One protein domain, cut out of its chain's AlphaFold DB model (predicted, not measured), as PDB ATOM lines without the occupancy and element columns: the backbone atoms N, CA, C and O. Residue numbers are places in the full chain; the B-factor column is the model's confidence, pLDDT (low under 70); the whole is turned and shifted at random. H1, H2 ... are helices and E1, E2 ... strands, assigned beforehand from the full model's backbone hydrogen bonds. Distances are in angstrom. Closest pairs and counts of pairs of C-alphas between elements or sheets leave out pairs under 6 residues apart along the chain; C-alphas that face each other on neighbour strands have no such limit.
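AT A GLANCE: This is residues 386 to 430 and 442 to 458 of the 835 residues of an uncharacterized protein of Enterococcus faecalis ATCC 6055 (UniProt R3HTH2). Two small antiparallel sheets, three strands E4, E5 and E6 and two strands E1 and E3, sit face to face as a loose sandwich, their planes 39 degrees apart, with the short helix H1 over E4. E1 runs on into E2 as a long arm past the sandwich, and the chain folds back at Gly 397 toward H1. The printed part has 62 residues, with one named helix and six named strands in the order E1, E2, H1, E3, E4, E5, E6; the class is mostly strand. The whole is compact, with a radius of gyration of the C-alphas of 12.2 A, and spans 38 by 18 by 17 A, the arm giving much of the length.

IN THESE COORDINATES: E5, residues 442 to 448, is the longest strand, 19.4 A from C-alpha 442 at (94.805, 108.291, 123.870) to C-alpha 448. Beside it are E4, residues 424 to 428, 13.7 A, and E6, residues 455 to 458, 10.3 A, which ends at C-alpha 458 at (96.470, 116.385, 123.324). E3 is residues 409 to 414, 14.2 A, and E1 is residues 386 to 389, 10.2 A, from C-alpha 386 at (94.420, 124.943, 121.330). E2 is residues 392 to 395, 10.6 A, and H1 is residues 405 to 408, 5.2 A.

HOW THE PARTS SIT: The larger sheet runs E4, E5, E6. E4 and E5 are antiparallel at 157 degrees, with N 425 and O 447 within hydrogen-bond range at 2.8 A. E5 and E6, a hairpin, are antiparallel at 157 degrees, with N 446 and O 456 at 2.8 A. E1 and E3 are antiparallel at 172 degrees, with N 388 and O 410 at 2.9 A. Across the sandwich, two sheets face to face, the closest C-alphas of E1 and E6 are those of Pro 389 and Val 458, 6.2 A apart. E3 and E5 are near each other, with 7 pairs of C-alphas within 10 A. H1 is on the larger sheet at a height of 7.6 A, only just over E4, on which 3 of its 4 C-alphas fall; its closest C-alpha pair with E4 is Ser 406 and Val 426, 5.8 A. H1 is too short for any O i to N i+4 pair; its 1 O i to N i+3 pair is within range. E2 pairs with no named strand and is apart from E3, E4, E5 and E6.

THE WHOLE: The two C-alphas farthest apart are those of Gly 397 and Asp 416, 39.0 A. Residues 431 to 441 are not printed, and C-alphas 430 and 442 are 7.5 A apart across the cut. Of the links that are printed whole, none is long. Mean pLDDT of the printed part is 93.5, and no printed residue is under 70.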
ATOM      1  N   THR A 386      94.374 125.559 119.997       94.25
ATOM      2  CA  THR A 386      94.420 124.943 121.330       94.25
ATOM      3  C   THR A 386      93.181 124.082 121.557       94.25
ATOM      4  O   THR A 386      92.150 124.295 120.920       94.25
ATOM      5  N   ALA A 387      93.290 123.081 122.428       95.69
ATOM      6  CA  ALA A 387      92.197 122.201 122.830       95.69
ATOM      7  C   ALA A 387      92.466 121.661 124.241       95.69
ATOM      8  O   ALA A 387      93.621 121.510 124.639       95.69
ATOM      9  N   GLU A 388      91.410 121.341 124.983       95.69
ATOM     10  CA  GLU A 388      91.506 120.690 126.290       95.69
ATOM     11  C   GLU A 388      91.130 119.204 126.177       95.69
ATOM     12  O   GLU A 388      90.150 118.877 125.497       95.69
ATOM     13  N   PRO A 389      91.846 118.292 126.863       96.25
ATOM     14  CA  PRO A 389      91.474 116.885 126.897       96.25
ATOM     15  C   PRO A 389      90.168 116.676 127.680       96.25
ATOM     16  O   PRO A 389      89.910 117.321 128.703       96.25
ATOM     17  N   ALA A 390      89.347 115.738 127.216       96.44
ATOM     18  CA  ALA A 390      88.137 115.291 127.893       96.44
ATOM     19  C   ALA A 390      88.242 113.791 128.197       96.44
ATOM     20  O   ALA A 390      88.142 112.964 127.292       96.44
ATOM     21  N   SER A 391      88.458 113.451 129.471       95.62
ATOM     22  CA  SER A 391      88.634 112.065 129.918       95.62
ATOM     23  C   SER A 391      87.451 111.177 129.545       95.62
ATOM     24  O   SER A 391      86.299 111.602 129.639       95.62
ATOM     25  N   GLN A 392      87.741 109.934 129.168       95.62
ATOM     26  CA  GLN A 392      86.745 108.944 128.756       95.62
ATOM     27  C   GLN A 392      86.775 107.721 129.669       95.62
ATOM     28  O   GLN A 392      87.797 107.414 130.281       95.62
ATOM     29  N   THR A 393      85.663 106.992 129.720       95.19
ATOM     30  CA  THR A 393      85.572 105.680 130.366       95.19
ATOM     31  C   THR A 393      85.072 104.652 129.359       95.19
ATOM     32  O   THR A 393      84.278 104.962 128.468       95.19
ATOM     33  N   THR A 394      85.567 103.423 129.456       94.56
ATOM     34  CA  THR A 394      85.169 102.334 128.561       94.56
ATOM     35  C   THR A 394      85.389 100.966 129.204       94.56
ATOM     36  O   THR A 394      85.947 100.878 130.293       94.56
ATOM     37  N   SER A 395      84.957  99.893 128.539       94.62
ATOM     38  CA  SER A 395      85.095  98.521 129.037       94.62
ATOM     39  C   SER A 395      86.211  97.751 128.335       94.62
ATOM     40  O   SER A 395      86.508  97.969 127.159       94.62
ATOM     41  N   LEU A 396      86.784  96.804 129.066       96.81
ATOM     42  CA  LEU A 396      87.873  95.927 128.670       96.81
ATOM     43  C   LEU A 396      87.590  95.166 127.368       96.81
ATOM     44  O   LEU A 396      86.676  94.349 127.307       96.81
ATOM     45  N   GLY A 397      88.448  95.364 126.371       94.25
ATOM     46  CA  GLY A 397      88.402  94.702 125.068       94.25
ATOM     47  C   GLY A 397      87.593  95.446 124.007       94.25
ATOM     48  O   GLY A 397      87.361  94.886 122.939       94.25
ATOM     49  N   ILE A 398      87.153  96.683 124.271       92.50
ATOM     50  CA  ILE A 398      86.276  97.410 123.343       92.50
ATOM     51  C   ILE A 398      86.999  97.658 122.019       92.50
ATOM     52  O   ILE A 398      88.185  98.009 121.994       92.50
ATOM     53  N   ASP A 399      86.260  97.516 120.924       90.44
ATOM     54  CA  ASP A 399      86.725  97.920 119.605       90.44
ATOM     55  C   ASP A 399      86.812  99.450 119.534       90.44
ATOM     56  O   ASP A 399      85.802 100.159 119.543       90.44
ATOM     57  N   ILE A 400      88.041  99.957 119.453       91.38
ATOM     58  CA  ILE A 400      88.332 101.393 119.401       91.38
ATOM     59  C   ILE A 400      87.731 102.076 118.167       91.38
ATOM     60  O   ILE A 400      87.546 103.290 118.198       91.38
ATOM     61  N   SER A 401      87.385 101.335 117.105       89.75
ATOM     62  CA  SER A 401      86.705 101.895 115.928       89.75
ATOM     63  C   SER A 401      85.292 102.405 116.239       89.75
ATOM     64  O   SER A 401      84.760 103.235 115.505       89.75
ATOM     65  N   LYS A 402      84.703 101.962 117.360       88.44
ATOM     66  CA  LYS A 402      83.403 102.430 117.854       88.44
ATOM     67  C   LYS A 402      83.486 103.748 118.633       88.44
ATOM     68  O   LYS A 402      82.454 104.261 119.068       88.44
ATOM     69  N   PHE A 403      84.683 104.295 118.861       92.12
ATOM     70  CA  PHE A 403      84.840 105.543 119.604       92.12
ATOM     71  C   PHE A 403      84.470 106.766 118.772       92.12
ATOM     72  O   PHE A 403      84.904 106.943 117.638       92.12
ATOM     73  N   ASP A 404      83.721 107.667 119.400       93.31
ATOM     74  CA  ASP A 404      83.483 109.007 118.883       93.31
ATOM     75  C   ASP A 404      84.576 109.952 119.398       93.31
ATOM     76  O   ASP A 404      84.460 110.545 120.475       93.31
ATOM     77  N   TYR A 405      85.659 110.086 118.628       94.25
ATOM     78  CA  TYR A 405      86.801 110.920 119.010       94.25
ATOM     79  C   TYR A 405      86.451 112.404 119.156       94.25
ATOM     80  O   TYR A 405      87.180 113.122 119.835       94.25
ATOM     81  N   SER A 406      85.324 112.879 118.613       92.38
ATOM     82  CA  SER A 406      84.901 114.269 118.828       92.38
ATOM     83  C   SER A 406      84.632 114.579 120.307       92.38
ATOM     84  O   SER A 406      84.796 115.719 120.734       92.38
ATOM     85  N   LYS A 407      84.304 113.559 121.112       94.81
ATOM     86  CA  LYS A 407      84.061 113.679 122.557       94.81
ATOM     87  C   LYS A 407      85.332 113.689 123.403       94.81
ATOM     88  O   LYS A 407      85.248 113.961 124.596       94.81
ATOM     89  N   PHE A 408      86.490 113.391 122.811       96.19
ATOM     90  CA  PHE A 408      87.772 113.300 123.520       96.19
ATOM     91  C   PHE A 408      88.397 114.673 123.785       96.19
ATOM     92  O   PHE A 408      89.372 114.778 124.530       96.19
ATOM     93  N   VAL A 409      87.846 115.730 123.189       96.31
ATOM     94  CA  VAL A 409      88.351 117.097 123.306       96.31
ATOM     95  C   VAL A 409      87.216 118.069 123.597       96.31
ATOM     96  O   VAL A 409      86.068 117.852 123.214       96.31
ATOM     97  N   LYS A 410      87.543 119.164 124.274       95.12
ATOM     98  CA  LYS A 410      86.635 120.283 124.547       95.12
ATOM     99  C   LYS A 410      87.386 121.607 124.415       95.12
ATOM    100  O   LYS A 410      88.612 121.620 124.349       95.12
ATOM    101  N   ASN A 411      86.650 122.718 124.379       94.25
ATOM    102  CA  ASN A 411      87.216 124.073 124.330       94.25
ATOM    103  C   ASN A 411      88.263 124.264 123.217       94.25
ATOM    104  O   ASN A 411      89.321 124.843 123.450       94.25
ATOM    105  N   VAL A 412      87.977 123.776 122.005       95.81
ATOM    106  CA  VAL A 412      88.870 123.971 120.856       95.81
ATOM    107  C   VAL A 412      88.826 125.438 120.424       95.81
ATOM    108  O   VAL A 412      87.742 125.972 120.175       95.81
ATOM    109  N   LYS A 413      89.986 126.098 120.346       94.75
ATOM    110  CA  LYS A 413      90.095 127.531 120.031       94.75
ATOM    111  C   LYS A 413      91.194 127.838 119.022       94.75
ATOM    112  O   LYS A 413      92.242 127.196 119.042       94.75
ATOM    113  N   LEU A 414      90.986 128.866 118.200       91.81
ATOM    114  CA  LEU A 414      92.022 129.511 117.387       91.81
ATOM    115  C   LEU A 414      92.304 130.908 117.959       91.81
ATOM    116  O   LEU A 414      91.520 131.837 117.755       91.81
ATOM    117  N   GLY A 415      93.402 131.056 118.703       86.56
ATOM    118  CA  GLY A 415      93.571 132.212 119.592       86.56
ATOM    119  C   GLY A 415      92.440 132.251 120.628       86.56
ATOM    120  O   GLY A 415      92.186 131.249 121.295       86.56
ATOM    121  N   ASP A 416      91.720 133.369 120.711       83.88
ATOM    122  CA  ASP A 416      90.584 133.531 121.634       83.88
ATOM    123  C   ASP A 416      89.242 133.028 121.074       83.88
ATOM    124  O   ASP A 416      88.260 132.905 121.809       83.88
ATOM    125  N   GLN A 417      89.175 132.716 119.777       88.62
ATOM    126  CA  GLN A 417      87.937 132.290 119.131       88.62
ATOM    127  C   GLN A 417      87.643 130.817 119.427       88.62
ATOM    128  O   GLN A 417      88.398 129.940 119.010       88.62
ATOM    129  N   VAL A 418      86.505 130.539 120.068       93.19
ATOM    130  CA  VAL A 418      85.969 129.177 120.221       93.19
ATOM    131  C   VAL A 418      85.482 128.655 118.871       93.19
ATOM    132  O   VAL A 418      84.741 129.342 118.169       93.19
ATOM    133  N   LEU A 419      85.898 127.439 118.523       94.19
ATOM    134  CA  LEU A 419      85.534 126.771 117.278       94.19
ATOM    135  C   LEU A 419      84.390 125.777 117.494       94.19
ATOM    136  O   LEU A 419      84.353 125.056 118.495       94.19
ATOM    137  N   SER A 420      83.485 125.689 116.523       93.06
ATOM    138  CA  SER A 420      82.479 124.628 116.453       93.06
ATOM    139  C   SER A 420      83.079 123.337 115.878       93.06
ATOM    140  O   SER A 420      84.084 123.358 115.165       93.06
ATOM    141  N   SER A 421      82.488 122.184 116.206       91.62
ATOM    142  CA  SER A 421      83.021 120.859 115.837       91.62
ATOM    143  C   SER A 421      83.088 120.599 114.330       91.62
ATOM    144  O   SER A 421      83.845 119.742 113.879       91.62
ATOM    145  N   ASP A 422      82.353 121.354 113.519       93.69
ATOM    146  CA  ASP A 422      82.427 121.318 112.062       93.69
ATOM    147  C   ASP A 422      83.643 122.072 111.497       93.69
ATOM    148  O   ASP A 422      83.995 121.828 110.344       93.69
ATOM    149  N   GLN A 423      84.334 122.903 112.283       95.12
ATOM    150  CA  GLN A 423      85.497 123.691 111.847       95.12
ATOM    151  C   GLN A 423      86.838 122.966 112.030       95.12
ATOM    152  O   GLN A 423      87.852 123.389 111.472       95.12
ATOM    153  N   TYR A 424      86.860 121.859 112.772       96.25
ATOM    154  CA  TYR A 424      88.060 121.060 113.011       96.25
ATOM    155  C   TYR A 424      87.795 119.564 112.832       96.25
ATOM    156  O   TYR A 424      86.656 119.102 112.772       96.25
ATOM    157  N   LYS A 425      88.871 118.800 112.683       95.81
ATOM    158  CA  LYS A 425      88.869 117.339 112.603       95.81
ATOM    159  C   LYS A 425      89.583 116.783 113.830       95.81
ATOM    160  O   LYS A 425      90.605 117.342 114.220       95.81
ATOM    161  N   VAL A 426      89.047 115.713 114.419       96.62
ATOM    162  CA  VAL A 426      89.631 115.032 115.583       96.62
ATOM    163  C   VAL A 426      89.974 113.599 115.205       96.62
ATOM    164  O   VAL A 426      89.114 112.875 114.708       96.62
ATOM    165  N   GLU A 427      91.224 113.202 115.418       94.94
ATOM    166  CA  GLU A 427      91.731 111.889 115.019       94.94
ATOM    167  C   GLU A 427      92.622 111.280 116.093       94.94
ATOM    168  O   GLU A 427      93.412 111.967 116.738       94.94
ATOM    169  N   LEU A 428      92.535 109.963 116.243       95.81
ATOM    170  CA  LEU A 428      93.480 109.195 117.036       95.81
ATOM    171  C   LEU A 428      94.783 109.007 116.238       95.81
ATOM    172  O   LEU A 428      94.753 108.547 115.101       95.81
ATOM    173  N   ILE A 429      95.928 109.359 116.829       92.38
ATOM    174  CA  ILE A 429      97.235 109.275 116.149       92.38
ATOM    175  C   ILE A 429      97.816 107.855 116.207       92.38
ATOM    176  O   ILE A 429      98.388 107.380 115.231       92.38
ATOM    177  N   ASN A 430      97.681 107.188 117.355       83.44
ATOM    178  CA  ASN A 430      98.277 105.881 117.649       83.44
ATOM    179  C   ASN A 430      97.204 104.889 118.107       83.44
ATOM    180  O   ASN A 430      96.126 105.292 118.516       83.44
ATOM    181  N   ALA A 442      95.108 108.151 125.286       95.50
ATOM    182  CA  ALA A 442      94.805 108.291 123.870       95.50
ATOM    183  C   ALA A 442      95.415 109.594 123.346       95.50
ATOM    184  O   ALA A 442      95.077 110.678 123.820       95.50
ATOM    185  N   LYS A 443      96.308 109.491 122.359       95.75
ATOM    186  CA  LYS A 443      96.936 110.659 121.739       95.75
ATOM    187  C   LYS A 443      96.070 111.169 120.588       95.75
ATOM    188  O   LYS A 443      95.980 110.511 119.548       95.75
ATOM    189  N   ILE A 444      95.433 112.318 120.784       96.88
ATOM    190  CA  ILE A 444      94.433 112.874 119.868       96.88
ATOM    191  C   ILE A 444      95.002 114.082 119.125       96.88
ATOM    192  O   ILE A 444      95.539 114.999 119.744       96.88
ATOM    193  N   ARG A 445      94.860 114.100 117.796       96.81
ATOM    194  CA  ARG A 445      95.178 115.241 116.932       96.81
ATOM    195  C   ARG A 445      93.922 116.029 116.618       96.81
ATOM    196  O   ARG A 445      92.923 115.453 116.192       96.81
ATOM    197  N   ILE A 446      94.016 117.345 116.753       97.06
ATOM    198  CA  ILE A 446      93.019 118.293 116.280       97.06
ATOM    199  C   ILE A 446      93.639 119.082 115.128       97.06
ATOM    200  O   ILE A 446      94.705 119.679 115.289       97.06
ATOM    201  N   THR A 447      92.973 119.099 113.977       96.12
ATOM    202  CA  THR A 447      93.408 119.836 112.780       96.12
ATOM    203  C   THR A 447      92.321 120.811 112.354       96.12
ATOM    204  O   THR A 447      91.158 120.422 112.218       96.12
ATOM    205  N   LEU A 448      92.683 122.076 112.135       95.44
ATOM    206  CA  LEU A 448      91.758 123.080 111.615       95.44
ATOM    207  C   LEU A 448      91.419 122.769 110.147       95.44
ATOM    208  O   LEU A 448      92.310 122.510 109.343       95.44
ATOM    209  N   LYS A 449      90.136 122.795 109.766       94.19
ATOM    210  CA  LYS A 449      89.740 122.441 108.390       94.19
ATOM    211  C   LYS A 449      90.072 123.519 107.363       94.19
ATOM    212  O   LYS A 449      90.364 123.184 106.220       94.19
ATOM    213  N   SER A 450      90.011 124.793 107.748       90.75
ATOM    214  CA  SER A 450      90.318 125.914 106.848       90.75
ATOM    215  C   SER A 450      91.814 126.065 106.568       90.75
ATOM    216  O   SER A 450      92.181 126.694 105.584       90.75
ATOM    217  N   ASP A 451      92.666 125.504 107.429       87.44
ATOM    218  CA  ASP A 451      94.118 125.527 107.293       87.44
ATOM    219  C   ASP A 451      94.713 124.272 107.942       87.44
ATOM    220  O   ASP A 451      94.894 124.194 109.159       87.44
ATOM    221  N   ALA A 452      95.025 123.282 107.107       88.06
ATOM    222  CA  ALA A 452      95.535 121.991 107.552       88.06
ATOM    223  C   ALA A 452      96.938 122.065 108.185       88.06
ATOM    224  O   ALA A 452      97.358 121.094 108.816       88.06
ATOM    225  N   SER A 453      97.659 123.186 108.045       86.19
ATOM    226  CA  SER A 453      98.949 123.388 108.717       86.19
ATOM    227  C   SER A 453      98.791 123.656 110.220       86.19
ATOM    228  O   SER A 453      99.723 123.418 110.991       86.19
ATOM    229  N   LYS A 454      97.600 124.080 110.668       90.00
ATOM    230  CA  LYS A 454      97.306 124.333 112.083       90.00
ATOM    231  C   LYS A 454      96.803 123.072 112.770       90.00
ATOM    232  O   LYS A 454      95.638 122.682 112.639       90.00
ATOM    233  N   THR A 455      97.685 122.468 113.558       94.12
ATOM    234  CA  THR A 455      97.391 121.264 114.341       94.12
ATOM    235  C   THR A 455      97.790 121.420 115.800       94.12
ATOM    236  O   THR A 455      98.785 122.075 116.101       94.12
ATOM    237  N   VAL A 456      97.065 120.751 116.695       96.06
ATOM    238  CA  VAL A 456      97.459 120.563 118.097       96.06
ATOM    239  C   VAL A 456      97.225 119.110 118.500       96.06
ATOM    240  O   VAL A 456      96.294 118.468 118.015       96.06
ATOM    241  N   GLU A 457      98.094 118.574 119.352       96.50
ATOM    242  CA  GLU A 457      97.977 117.221 119.894       96.50
ATOM    243  C   GLU A 457      97.716 117.301 121.397       96.50
ATOM    244  O   GLU A 457      98.327 118.117 122.088       96.50
ATOM    245  N   VAL A 458      96.808 116.465 121.900       96.19
ATOM    246  CA  VAL A 458      96.470 116.385 123.324       96.19
ATOM    247  C   VAL A 458      96.445 114.936 123.797       96.19
ATOM    248  O   VAL A 458      96.017 114.033 123.074       96.19
TER     249      VAL A 458